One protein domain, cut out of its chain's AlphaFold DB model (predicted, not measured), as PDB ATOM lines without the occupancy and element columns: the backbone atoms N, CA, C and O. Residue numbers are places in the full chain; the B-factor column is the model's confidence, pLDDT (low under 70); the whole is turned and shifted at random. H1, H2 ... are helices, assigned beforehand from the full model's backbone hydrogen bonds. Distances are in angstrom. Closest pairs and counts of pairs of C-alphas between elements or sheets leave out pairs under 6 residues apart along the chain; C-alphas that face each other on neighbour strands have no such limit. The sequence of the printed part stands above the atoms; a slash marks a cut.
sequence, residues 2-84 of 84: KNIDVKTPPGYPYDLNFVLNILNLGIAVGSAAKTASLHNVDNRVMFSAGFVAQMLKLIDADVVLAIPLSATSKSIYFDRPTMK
ATOM      1  N   LYS A   2      52.730  52.483  24.244       76.88
ATOM      2  CA  LYS A   2      53.801  51.928  25.082       76.88
ATOM      3  C   LYS A   2      55.073  51.753  24.249       76.88
ATOM      4  O   LYS A   2      55.039  51.108  23.207       76.88
ATOM      5  N   ASN A   3      56.188  52.316  24.705       83.12
ATOM      6  CA  ASN A   3      57.483  52.044  24.091       83.12
ATOM      7  C   ASN A   3      57.893  50.605  24.439       83.12
ATOM      8  O   ASN A   3      57.808  50.211  25.604       83.12
ATOM      9  N   ILE A   4      58.246  49.816  23.426       86.38
ATOM     10  CA  ILE A   4      58.632  48.405  23.577       86.38
ATOM     11  C   ILE A   4      60.137  48.203  23.343       86.38
ATOM     12  O   ILE A   4      60.575  47.084  23.089       86.38
ATOM     13  N   ASP A   5      60.911  49.291  23.411       86.19
ATOM     14  CA  ASP A   5      62.371  49.337  23.278       86.19
ATOM     15  C   ASP A   5      62.896  48.789  21.941       86.19
ATOM     16  O   ASP A   5      64.042  48.346  21.818       86.19
ATOM     17  N   VAL A   6      62.068  48.863  20.896       88.69
ATOM     18  CA  VAL A   6      62.450  48.453  19.544       88.69
ATOM     19  C   VAL A   6      63.098  49.629  18.819       88.69
ATOM     20  O   VAL A   6      62.539  50.721  18.738       88.69
ATOM     21  N   LYS A   7      64.291  49.409  18.255       87.69
ATOM     22  CA  LYS A   7      64.974  50.404  17.422       87.69
ATOM     23  C   LYS A   7      64.518  50.284  15.972       87.69
ATOM     24  O   LYS A   7      64.643  49.223  15.367       87.69
ATOM     25  N   THR A   8      64.042  51.388  15.410       90.50
ATOM     26  CA  THR A   8      63.704  51.482  13.987       90.50
ATOM     27  C   THR A   8      64.986  51.459  13.141       90.50
ATOM     28  O   THR A   8      65.887  52.261  13.404       90.50
ATOM     29  N   PRO A   9      65.107  50.566  12.137       91.81
ATOM     30  CA  PRO A   9      66.256  50.549  11.236       91.81
ATOM     31  C   PRO A   9      66.418  51.872  10.469       91.81
ATOM     32  O   PRO A   9      65.413  52.483  10.087       91.81
ATOM     33  N   PRO A  10      67.658  52.310  10.181       90.69
ATOM     34  CA  PRO A  10      67.895  53.494   9.360       90.69
ATOM     35  C   PRO A  10      67.230  53.361   7.982       90.69
ATOM     36  O   PRO A  10      67.390  52.346   7.309       90.69
ATOM     37  N   GLY A  11      66.488  54.387   7.561       91.19
ATOM     38  CA  GLY A  11      65.794  54.411   6.267       91.19
ATOM     39  C   GLY A  11      64.401  53.770   6.256       91.19
ATOM     40  O   GLY A  11      63.741  53.802   5.219       91.19
ATOM     41  N   TYR A  12      63.920  53.222   7.378       92.50
ATOM     42  CA  TYR A  12      62.540  52.748   7.467       92.50
ATOM     43  C   TYR A  12      61.567  53.938   7.628       92.50
ATOM     44  O   TYR A  12      61.817  54.812   8.461       92.50
ATOM     45  N   PRO A  13      60.467  54.010   6.851       92.50
ATOM     46  CA  PRO A  13      59.637  55.217   6.761       92.50
ATOM     47  C   PRO A  13      58.713  55.467   7.964       92.50
ATOM     48  O   PRO A  13      58.139  56.547   8.068       92.50
ATOM     49  N   TYR A  14      58.545  54.491   8.859       91.69
ATOM     50  CA  TYR A  14      57.605  54.564   9.982       91.69
ATOM     51  C   TYR A  14      58.293  54.257  11.314       91.69
ATOM     52  O   TYR A  14      59.285  53.537  11.354       91.69
ATOM     53  N   ASP A  15      57.750  54.747  12.428       90.75
ATOM     54  CA  ASP A  15      58.212  54.314  13.749       90.75
ATOM     55  C   ASP A  15      57.804  52.857  14.009       90.75
ATOM     56  O   ASP A  15      56.618  52.514  14.038       90.75
ATOM     57  N   LEU A  16      58.797  51.991  14.216       92.75
ATOM     58  CA  LEU A  16      58.572  50.570  14.426       92.75
ATOM     59  C   LEU A  16      57.877  50.292  15.769       92.75
ATOM     60  O   LEU A  16      57.104  49.339  15.848       92.75
ATOM     61  N   ASN A  17      58.060  51.137  16.794       91.81
ATOM     62  CA  ASN A  17      57.307  50.994  18.046       91.81
ATOM     63  C   ASN A  17      55.814  51.192  17.802       91.81
ATOM     64  O   ASN A  17      55.010  50.355  18.221       91.81
ATOM     65  N   PHE A  18      55.432  52.261  17.102       91.12
ATOM     66  CA  PHE A  18      54.043  52.498  16.719       91.12
ATOM     67  C   PHE A  18      53.458  51.310  15.944       91.12
ATOM     68  O   PHE A  18      52.449  50.738  16.359       91.12
ATOM     69  N   VAL A  19      54.123  50.894  14.861       93.81
ATOM     70  CA  VAL A  19      53.644  49.812  13.984       93.81
ATOM     71  C   VAL A  19      53.441  48.509  14.759       93.81
ATOM     72  O   VAL A  19      52.390  47.877  14.639       93.81
ATOM     73  N   LEU A  20      54.406  48.120  15.593       94.31
ATOM     74  CA  LEU A  20      54.317  46.888  16.374       94.31
ATOM     75  C   LEU A  20      53.220  46.947  17.442       94.31
ATOM     76  O   LEU A  20      52.538  45.950  17.668       94.31
ATOM     77  N   ASN A  21      52.990  48.104  18.069       94.19
ATOM     78  CA  ASN A  21      51.878  48.259  19.008       94.19
ATOM     79  C   ASN A  21      50.516  48.143  18.313       94.19
ATOM     80  O   ASN A  21      49.624  47.482  18.846       94.19
ATOM     81  N   ILE A  22      50.355  48.722  17.119       95.31
ATOM     82  CA  ILE A  22      49.125  48.570  16.329       95.31
ATOM     83  C   ILE A  22      48.920  47.112  15.900       95.31
ATOM     84  O   ILE A  22      47.803  46.599  15.986       95.31
ATOM     85  N   LEU A  23      49.987  46.412  15.502       95.88
ATOM     86  CA  LEU A  23      49.922  44.982  15.186       95.88
ATOM     87  C   LEU A  23      49.511  44.142  16.402       95.88
ATOM     88  O   LEU A  23      48.602  43.319  16.296       95.88
ATOM     89  N   ASN A  24      50.120  44.383  17.564       95.00
ATOM     90  CA  ASN A  24      49.760  43.706  18.812       95.00
ATOM     91  C   ASN A  24      48.305  43.987  19.218       95.00
ATOM     92  O   ASN A  24      47.601  43.069  19.640       95.00
ATOM     93  N   LEU A  25      47.826  45.222  19.032       95.56
ATOM     94  CA  LEU A  25      46.416  45.566  19.222       95.56
ATOM     95  C   LEU A  25      45.518  44.751  18.279       95.56
ATOM     96  O   LEU A  25      44.511  44.203  18.723       95.56
ATOM     97  N   GLY A  26      45.893  44.614  17.006       96.12
ATOM     98  CA  GLY A  26      45.173  43.786  16.035       96.12
ATOM     99  C   GLY A  26      45.088  42.313  16.446       96.12
ATOM    100  O   GLY A  26      44.012  41.718  16.371       96.12
ATOM    101  N   ILE A  27      46.185  41.736  16.946       97.44
ATOM    102  CA  ILE A  27      46.215  40.360  17.472       97.44
ATOM    103  C   ILE A  27      45.262  40.218  18.665       97.44
ATOM    104  O   ILE A  27      44.464  39.278  18.706       97.44
ATOM    105  N   ALA A  28      45.306  41.160  19.609       96.75
ATOM    106  CA  ALA A  28      44.430  41.153  20.778       96.75
ATOM    107  C   ALA A  28      42.948  41.248  20.380       96.75
ATOM    108  O   ALA A  28      42.125  40.458  20.847       96.75
ATOM    109  N   VAL A  29      42.614  42.159  19.463       97.50
ATOM    110  CA  VAL A  29      41.254  42.332  18.934       97.50
ATOM    111  C   VAL A  29      40.770  41.067  18.222       97.50
ATOM    112  O   VAL A  29      39.660  40.603  18.483       97.50
ATOM    113  N   GLY A  30      41.601  40.470  17.364       96.69
ATOM    114  CA  GLY A  30      41.267  39.232  16.656       96.69
ATOM    115  C   GLY A  30      41.055  38.049  17.604       96.69
ATOM    116  O   GLY A  30      40.102  37.287  17.437       96.69
ATOM    117  N   SER A  31      41.896  37.926  18.635       97.81
ATOM    118  CA  SER A  31      41.746  36.907  19.677       97.81
ATOM    119  C   SER A  31      40.432  37.076  20.447       97.81
ATOM    120  O   SER A  31      39.676  36.114  20.582       97.81
ATOM    121  N   ALA A  32      40.100  38.296  20.873       97.00
ATOM    122  CA  ALA A  32      38.852  38.579  21.577       97.00
ATOM    123  C   ALA A  32      37.608  38.295  20.712       97.00
ATOM    124  O   ALA A  32      36.673  37.642  21.179       97.00
ATOM    125  N   ALA A  33      37.617  38.706  19.439       96.62
ATOM    126  CA  ALA A  33      36.532  38.418  18.499       96.62
ATOM    127  C   ALA A  33      36.347  36.904  18.286       96.62
ATOM    128  O   ALA A  33      35.222  36.399  18.333       96.62
ATOM    129  N   LYS A  34      37.450  36.154  18.130       96.56
ATOM    130  CA  LYS A  34      37.417  34.689  18.009       96.56
ATOM    131  C   LYS A  34      36.840  34.027  19.258       96.56
ATOM    132  O   LYS A  34      36.027  33.116  19.122       96.56
ATOM    133  N   THR A  35      37.238  34.474  20.447       96.88
ATOM    134  CA  THR A  35      36.713  33.960  21.720       96.88
ATOM    135  C   THR A  35      35.207  34.178  21.829       96.88
ATOM    136  O   THR A  35      34.478  33.247  22.161       96.88
ATOM    137  N   ALA A  36      34.712  35.363  21.468       94.94
ATOM    138  CA  ALA A  36      33.274  35.616  21.422       94.94
ATOM    139  C   ALA A  36      32.556  34.679  20.428       94.94
ATOM    140  O   ALA A  36      31.534  34.084  20.774       94.94
ATOM    141  N   SER A  37      33.132  34.445  19.242       92.00
ATOM    142  CA  SER A  37      32.582  33.482  18.277       92.00
ATOM    143  C   SER A  37      32.578  32.038  18.789       92.00
ATOM    144  O   SER A  37      31.632  31.311  18.502       92.00
ATOM    145  N   LEU A  38      33.588  31.608  19.558       96.44
ATOM    146  CA  LEU A  38      33.606  30.272  20.181       96.44
ATOM    147  C   LEU A  38      32.445  30.073  21.164       96.44
ATOM    148  O   LEU A  38      31.964  28.955  21.330       96.44
ATOM    149  N   HIS A  39      31.970  31.155  21.779       93.62
ATOM    150  CA  HIS A  39      30.801  31.155  22.653       93.62
ATOM    151  C   HIS A  39      29.487  31.465  21.920       93.62
ATOM    152  O   HIS A  39      28.479  31.722  22.573       93.62
ATOM    153  N   ASN A  40      29.479  31.432  20.582       90.75
ATOM    154  CA  ASN A  40      28.328  31.790  19.745       90.75
ATOM    155  C   ASN A  40      27.759  33.192  20.050       90.75
ATOM    156  O   ASN A  40      26.573  33.443  19.848       90.75
ATOM    157  N   VAL A  41      28.600  34.107  20.538       91.50
ATOM    158  CA  VAL A  41      28.222  35.497  20.801       91.50
ATOM    159  C   VAL A  41      28.453  36.315  19.536       91.50
ATOM    160  O   VAL A  41      29.573  36.372  19.013       91.50
ATOM    161  N   ASP A  42      27.397  36.975  19.062       88.81
ATOM    162  CA  ASP A  42      27.489  37.884  17.922       88.81
ATOM    163  C   ASP A  42      28.333  39.104  18.306       88.81
ATOM    164  O   ASP A  42      28.125  39.730  19.352       88.81
ATOM    165  N   ASN A  43      29.322  39.417  17.474       91.50
ATOM    166  CA  ASN A  43      30.284  40.478  17.735       91.50
ATOM    167  C   ASN A  43      30.829  41.076  16.430       91.50
ATOM    168  O   ASN A  43      30.816  40.432  15.379       91.50
ATOM    169  N   ARG A  44      31.307  42.325  16.493       91.06
ATOM    170  CA  ARG A  44      31.986  43.019  15.382       91.06
ATOM    171  C   ARG A  44      33.061  43.953  15.911       91.06
ATOM    172  O   ARG A  44      32.862  44.606  16.922       91.06
ATOM    173  N   VAL A  45      34.158  44.111  15.186       95.25
ATOM    174  CA  VAL A  45      35.119  45.173  15.505       95.25
ATOM    175  C   VAL A  45      34.552  46.507  15.013       95.25
ATOM    176  O   VAL A  45      34.260  46.659  13.827       95.25
ATOM    177  N   MET A  46      34.368  47.469  15.915       95.25
ATOM    178  CA  MET A  46      33.767  48.773  15.622       95.25
ATOM    179  C   MET A  46      34.714  49.918  15.993       95.25
ATOM    180  O   MET A  46      35.014  50.136  17.167       95.25
ATOM    181  N   PHE A  47      35.117  50.701  14.988       95.00
ATOM    182  CA  PHE A  47      35.852  51.953  15.195       95.00
ATOM    183  C   PHE A  47      34.982  53.014  15.874       95.00
ATOM    184  O   PHE A  47      35.407  53.630  16.839       95.00
ATOM    185  N   SER A  48      33.740  53.198  15.413       95.00
ATOM    186  CA  SER A  48      32.855  54.267  15.897       95.00
ATOM    187  C   SER A  48      32.575  54.182  17.397       95.00
ATOM    188  O   SER A  48      32.657  55.187  18.094       95.00
ATOM    189  N   ALA A  49      32.291  52.985  17.913       95.06
ATOM    190  CA  ALA A  49      32.083  52.785  19.343       95.06
ATOM    191  C   ALA A  49      33.376  53.019  20.153       95.06
ATOM    192  O   ALA A  49      33.318  53.629  21.219       95.06
ATOM    193  N   GLY A  50      34.537  52.610  19.628       95.69
ATOM    194  CA  GLY A  50      35.837  52.906  20.241       95.69
ATOM    195  C   GLY A  50      36.141  54.406  20.280       95.69
ATOM    196  O   GLY A  50      36.530  54.933  21.319       95.69
ATOM    197  N   PHE A  51      35.873  55.109  19.181       96.31
ATOM    198  CA  PHE A  51      36.031  56.556  19.072       96.31
ATOM    199  C   PHE A  51      35.152  57.306  20.082       96.31
ATOM    200  O   PHE A  51      35.630  58.196  20.781       96.31
ATOM    201  N   VAL A  52      33.886  56.904  20.238       97.25
ATOM    202  CA  VAL A  52      32.995  57.493  21.251       97.25
ATOM    203  C   VAL A  52      33.508  57.230  22.669       97.25
ATOM    204  O   VAL A  52      33.509  58.146  23.487       97.25
ATOM    205  N   ALA A  53      33.991  56.020  22.973       97.06
ATOM    206  CA  ALA A  53      34.578  55.721  24.282       97.06
ATOM    207  C   ALA A  53      35.798  56.609  24.598       97.06
ATOM    208  O   ALA A  53      35.942  57.064  25.734       97.06
ATOM    209  N   GLN A  54      36.625  56.905  23.589       96.25
ATOM    210  CA  GLN A  54      37.746  57.839  23.704       96.25
ATOM    211  C   GLN A  54      37.259  59.278  23.954       96.25
ATOM    212  O   GLN A  54      37.732  59.935  24.880       96.25
ATOM    213  N   MET A  55      36.260  59.758  23.199       96.62
ATOM    214  CA  MET A  55      35.669  61.094  23.391       96.62
ATOM    215  C   MET A  55      35.061  61.280  24.785       96.62
ATOM    216  O   MET A  55      35.193  62.345  25.388       96.62
ATOM    217  N   LEU A  56      34.405  60.240  25.298       97.88
ATOM    218  CA  LEU A  56      33.802  60.228  26.629       97.88
ATOM    219  C   LEU A  56      34.828  60.019  27.754       97.88
ATOM    220  O   LEU A  56      34.437  59.982  28.918       97.88
ATOM    221  N   LYS A  57      36.122  59.885  27.427       96.50
ATOM    222  CA  LYS A  57      37.213  59.613  28.378       96.50
ATOM    223  C   LYS A  57      36.965  58.371  29.242       96.50
ATOM    224  O   LYS A  57      37.398  58.311  30.389       96.50
ATOM    225  N   LEU A  58      36.270  57.371  28.693       97.25
ATOM    226  CA  LEU A  58      36.063  56.083  29.365       97.25
ATOM    227  C   LEU A  58      37.333  55.224  29.340       97.25
ATOM    228  O   LEU A  58      37.493  54.329  30.164       97.25
ATOM    229  N   ILE A  59      38.214  55.486  28.375       95.31
ATOM    230  CA  ILE A  59      39.501  54.818  28.192       95.31
ATOM    231  C   ILE A  59      40.539  55.896  27.879       95.31
ATOM    232  O   ILE A  59      40.303  56.749  27.023       95.31
ATOM    233  N   ASP A  60      41.688  55.825  28.549       94.06
ATOM    234  CA  ASP A  60      42.865  56.640  28.247       94.06
ATOM    235  C   ASP A  60      43.819  55.851  27.337       94.06
ATOM    236  O   ASP A  60      44.587  54.999  27.789       94.06
ATOM    237  N   ALA A  61      43.686  56.055  26.025       92.75
ATOM    238  CA  ALA A  61      44.519  55.419  25.009       92.75
ATOM    239  C   ALA A  61      44.516  56.228  23.708       92.75
ATOM    240  O   ALA A  61      43.537  56.904  23.395       92.75
ATOM    241  N   ASP A  62      45.583  56.105  22.911       91.56
ATOM    242  CA  ASP A  62      45.714  56.799  21.620       91.56
ATOM    243  C   ASP A  62      44.832  56.187  20.522       91.56
ATOM    244  O   ASP A  62      44.283  56.899  19.682       91.56
ATOM    245  N   VAL A  63      44.679  54.859  20.532       93.75
ATOM    246  CA  VAL A  63      43.879  54.100  19.562       93.75
ATOM    247  C   VAL A  63      42.961  53.152  20.317       93.75
ATOM    248  O   VAL A  63      43.419  52.354  21.133       93.75
ATOM    249  N   VAL A  64      41.664  53.223  20.017       95.81
ATOM    250  CA  VAL A  64      40.630  52.411  20.665       95.81
ATOM    251  C   VAL A  64      39.772  51.731  19.602       95.81
ATOM    252  O   VAL A  64      39.249  52.376  18.694       95.81
ATOM    253  N   LEU A  65      39.598  50.418  19.739       97.00
ATOM    254  CA  LEU A  65      38.661  49.613  18.958       97.00
ATOM    255  C   LEU A  65      37.697  48.925  19.920       97.00
ATOM    256  O   LEU A  65      38.116  48.422  20.961       97.00
ATOM    257  N   ALA A  66      36.414  48.894  19.572       96.12
ATOM    258  CA  ALA A  66      35.400  48.230  20.381       96.12
ATOM    259  C   ALA A  66      35.018  46.872  19.785       96.12
ATOM    260  O   ALA A  66      34.948  46.722  18.566       96.12
ATOM    261  N   ILE A  67      34.705  45.912  20.656       95.69
ATOM    262  CA  ILE A  67      34.075  44.635  20.303       95.69
ATOM    263  C   ILE A  67      32.783  44.546  21.129       95.69
ATOM    264  O   ILE A  67      32.816  44.050  22.256       95.69
ATOM    265  N   PRO A  68      31.654  45.089  20.640       91.94
ATOM    266  CA  PRO A  68      30.381  44.927  21.311       91.94
ATOM    267  C   PRO A  68      29.939  43.470  21.204       91.94
ATOM    268  O   PRO A  68      30.124  42.821  20.172       91.94
ATOM    269  N   LEU A  69      29.336  42.982  22.282       92.25
ATOM    270  CA  LEU A  69      28.849  41.617  22.402       92.25
ATOM    271  C   LEU A  69      27.323  41.633  22.448       92.25
ATOM    272  O   LEU A  69      26.733  42.380  23.230       92.25
ATOM    273  N   SER A  70      26.693  40.795  21.631       87.88
ATOM    274  CA  SER A  70      25.249  40.579  21.646       87.88
ATOM    275  C   SER A  70      24.960  39.109  21.933       87.88
ATOM    276  O   SER A  70      25.230  38.241  21.109       87.88
ATOM    277  N   ALA A  71      24.396  38.839  23.111       85.25
ATOM    278  CA  ALA A  71      23.967  37.505  23.548       85.25
ATOM    279  C   ALA A  71      22.434  37.327  23.483       85.25
ATOM    280  O   ALA A  71      21.857  36.474  24.153       85.25
ATOM    281  N   THR A  72      21.753  38.176  22.712       82.69
ATOM    282  CA  THR A  72      20.306  38.109  22.476       82.69
ATOM    283  C   THR A  72      19.952  36.976  21.508       82.69
ATOM    284  O   THR A  72      20.761  36.598  20.664       82.69
ATOM    285  N   SER A  73      18.720  36.448  21.583       78.38
ATOM    286  CA  SER A  73      18.257  35.352  20.707       78.38
ATOM    287  C   SER A  73      18.196  35.728  19.222       78.38
ATOM    288  O   SER A  73      18.281  34.860  18.355       78.38
ATOM    289  N   LYS A  74      18.061  37.023  18.926       75.12
ATOM    290  CA  LYS A  74      18.143  37.611  17.590       75.12
ATOM    291  C   LYS A  74      19.228  38.678  17.602       75.12
ATOM    292  O   LYS A  74      19.293  39.483  18.531       75.12
ATOM    293  N   SER A  75      20.090  38.681  16.589       71.69
ATOM    294  CA  SER A  75      21.119  39.713  16.477       71.69
ATOM    295  C   SER A  75      20.476  41.074  16.183       71.69
ATOM    296  O   SER A  75      19.607  41.193  15.316       71.69
ATOM    297  N   ILE A  76      20.938  42.109  16.892       70.06
ATOM    298  CA  ILE A  76      20.432  43.492  16.821       70.06
ATOM    299  C   ILE A  76      20.506  44.106  15.415       70.06
ATOM    300  O   ILE A  76      19.842  45.101  15.125       70.06
ATOM    301  N   TYR A  77      21.315  43.533  14.520       69.62
ATOM    302  CA  TYR A  77      21.447  44.003  13.143       69.62
ATOM    303  C   TYR A  77      20.280  43.571  12.251       69.62
ATOM    304  O   TYR A  77      20.013  44.242  11.256       69.62
ATOM    305  N   PHE A  78      19.570  42.495  12.607       69.62
ATOM    306  CA  PHE A  78      18.414  42.009  11.845       69.62
ATOM    307  C   PHE A  78      17.126  42.787  12.134       69.62
ATOM    308  O   PHE A  78      16.172  42.663  11.374       69.62
ATOM    309  N   ASP A  79      17.095  43.580  13.207       69.56
ATOM    310  CA  ASP A  79      15.957  44.430  13.581       69.56
ATOM    311  C   ASP A  79      16.160  45.903  13.211       69.56
ATOM    312  O   ASP A  79      15.424  46.769  13.683       69.56
ATOM    313  N   ARG A  80      17.140  46.229  12.355       70.44
ATOM    314  CA  ARG A  80      17.281  47.607  11.874       70.44
ATOM    315  C   ARG A  80      16.074  47.964  10.999       70.44
ATOM    316  O   ARG A  80      15.923  47.349   9.942       70.44
ATOM    317  N   PRO A  81      15.243  48.953  11.386       70.88
ATOM    318  CA  PRO A  81      14.200  49.436  10.499       70.88
ATOM    319  C   PRO A  81      14.867  49.945   9.223       70.88
ATOM    320  O   PRO A  81      15.845  50.698   9.278       70.88
ATOM    321  N   THR A  82      14.368  49.505   8.068       68.94
ATOM    322  CA  THR A  82      14.737  50.122   6.800       68.94
ATOM    323  C   THR A  82      14.368  51.593   6.895       68.94
ATOM    324  O   THR A  82      13.239  51.943   7.246       68.94
ATOM    325  N   MET A  83      15.353  52.459   6.667       66.75
ATOM    326  CA  MET A  83      15.111  53.894   6.599       66.75
ATOM    327  C   MET A  83      14.045  54.110   5.515       66.75
ATOM    328  O   MET A  83      14.211  53.608   4.402       66.75
ATOM    329  N   LYS A  84      12.923  54.734   5.888       56.75
ATOM    330  CA  LYS A  84      11.895  55.161   4.935       56.75
ATOM    331  C   LYS A  84      12.370  56.390   4.179       56.75
ATOM    332  O   LYS A  84      13.039  57.227   4.827       56.75
TER     333      LYS A  84
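AT A GLANCE: This is residues 2 to 84 of the 84 residues of the protein "Ferredoxin" of Candidatus Bathyarchaeota archaeon (UniProt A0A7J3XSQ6). Little regular structure is found here: one long straight helix, H1, and one short helix, H2, set away from it, with long loops making the rest. The link between the helices and the stretch after H2 run side by side where residues 42 to 43 pair with 69 to 70; residues 9 to 14 and 78 to 84 stick out. The printed part has 83 residues, with H1 then H2 and no named strand; it is all helix in class, though under half of the residues are in named elements. It is loose, with a radius of gyration of the C-alphas of 17.2 A, and elongated, spanning 54 by 30 by 24 A.

IN THESE COORDINATES: After residues 2 to 15, find C-alpha 16 at (58.572, 50.570, 14.426); from there H1, residues 16 to 38, runs 32.7 A. H2, residues 47 to 55, ends at C-alpha 55, (35.669, 61.094, 23.391).

HOW THE PARTS SIT: H1 and H2 are apart, joined by a short link of 8 residues. Look at residues 42 to 43, antiparallel to residues 69 to 70. In H1 and H2 every O i to N i+4 pair is within hydrogen-bond range.

THE WHOLE: The C-alphas farthest apart, of Pro 10 and Lys 84, are 56.2 A apart. The printed part has no cut. The model's pLDDT is under 70 at residues 77 to 79 and 82 to 84.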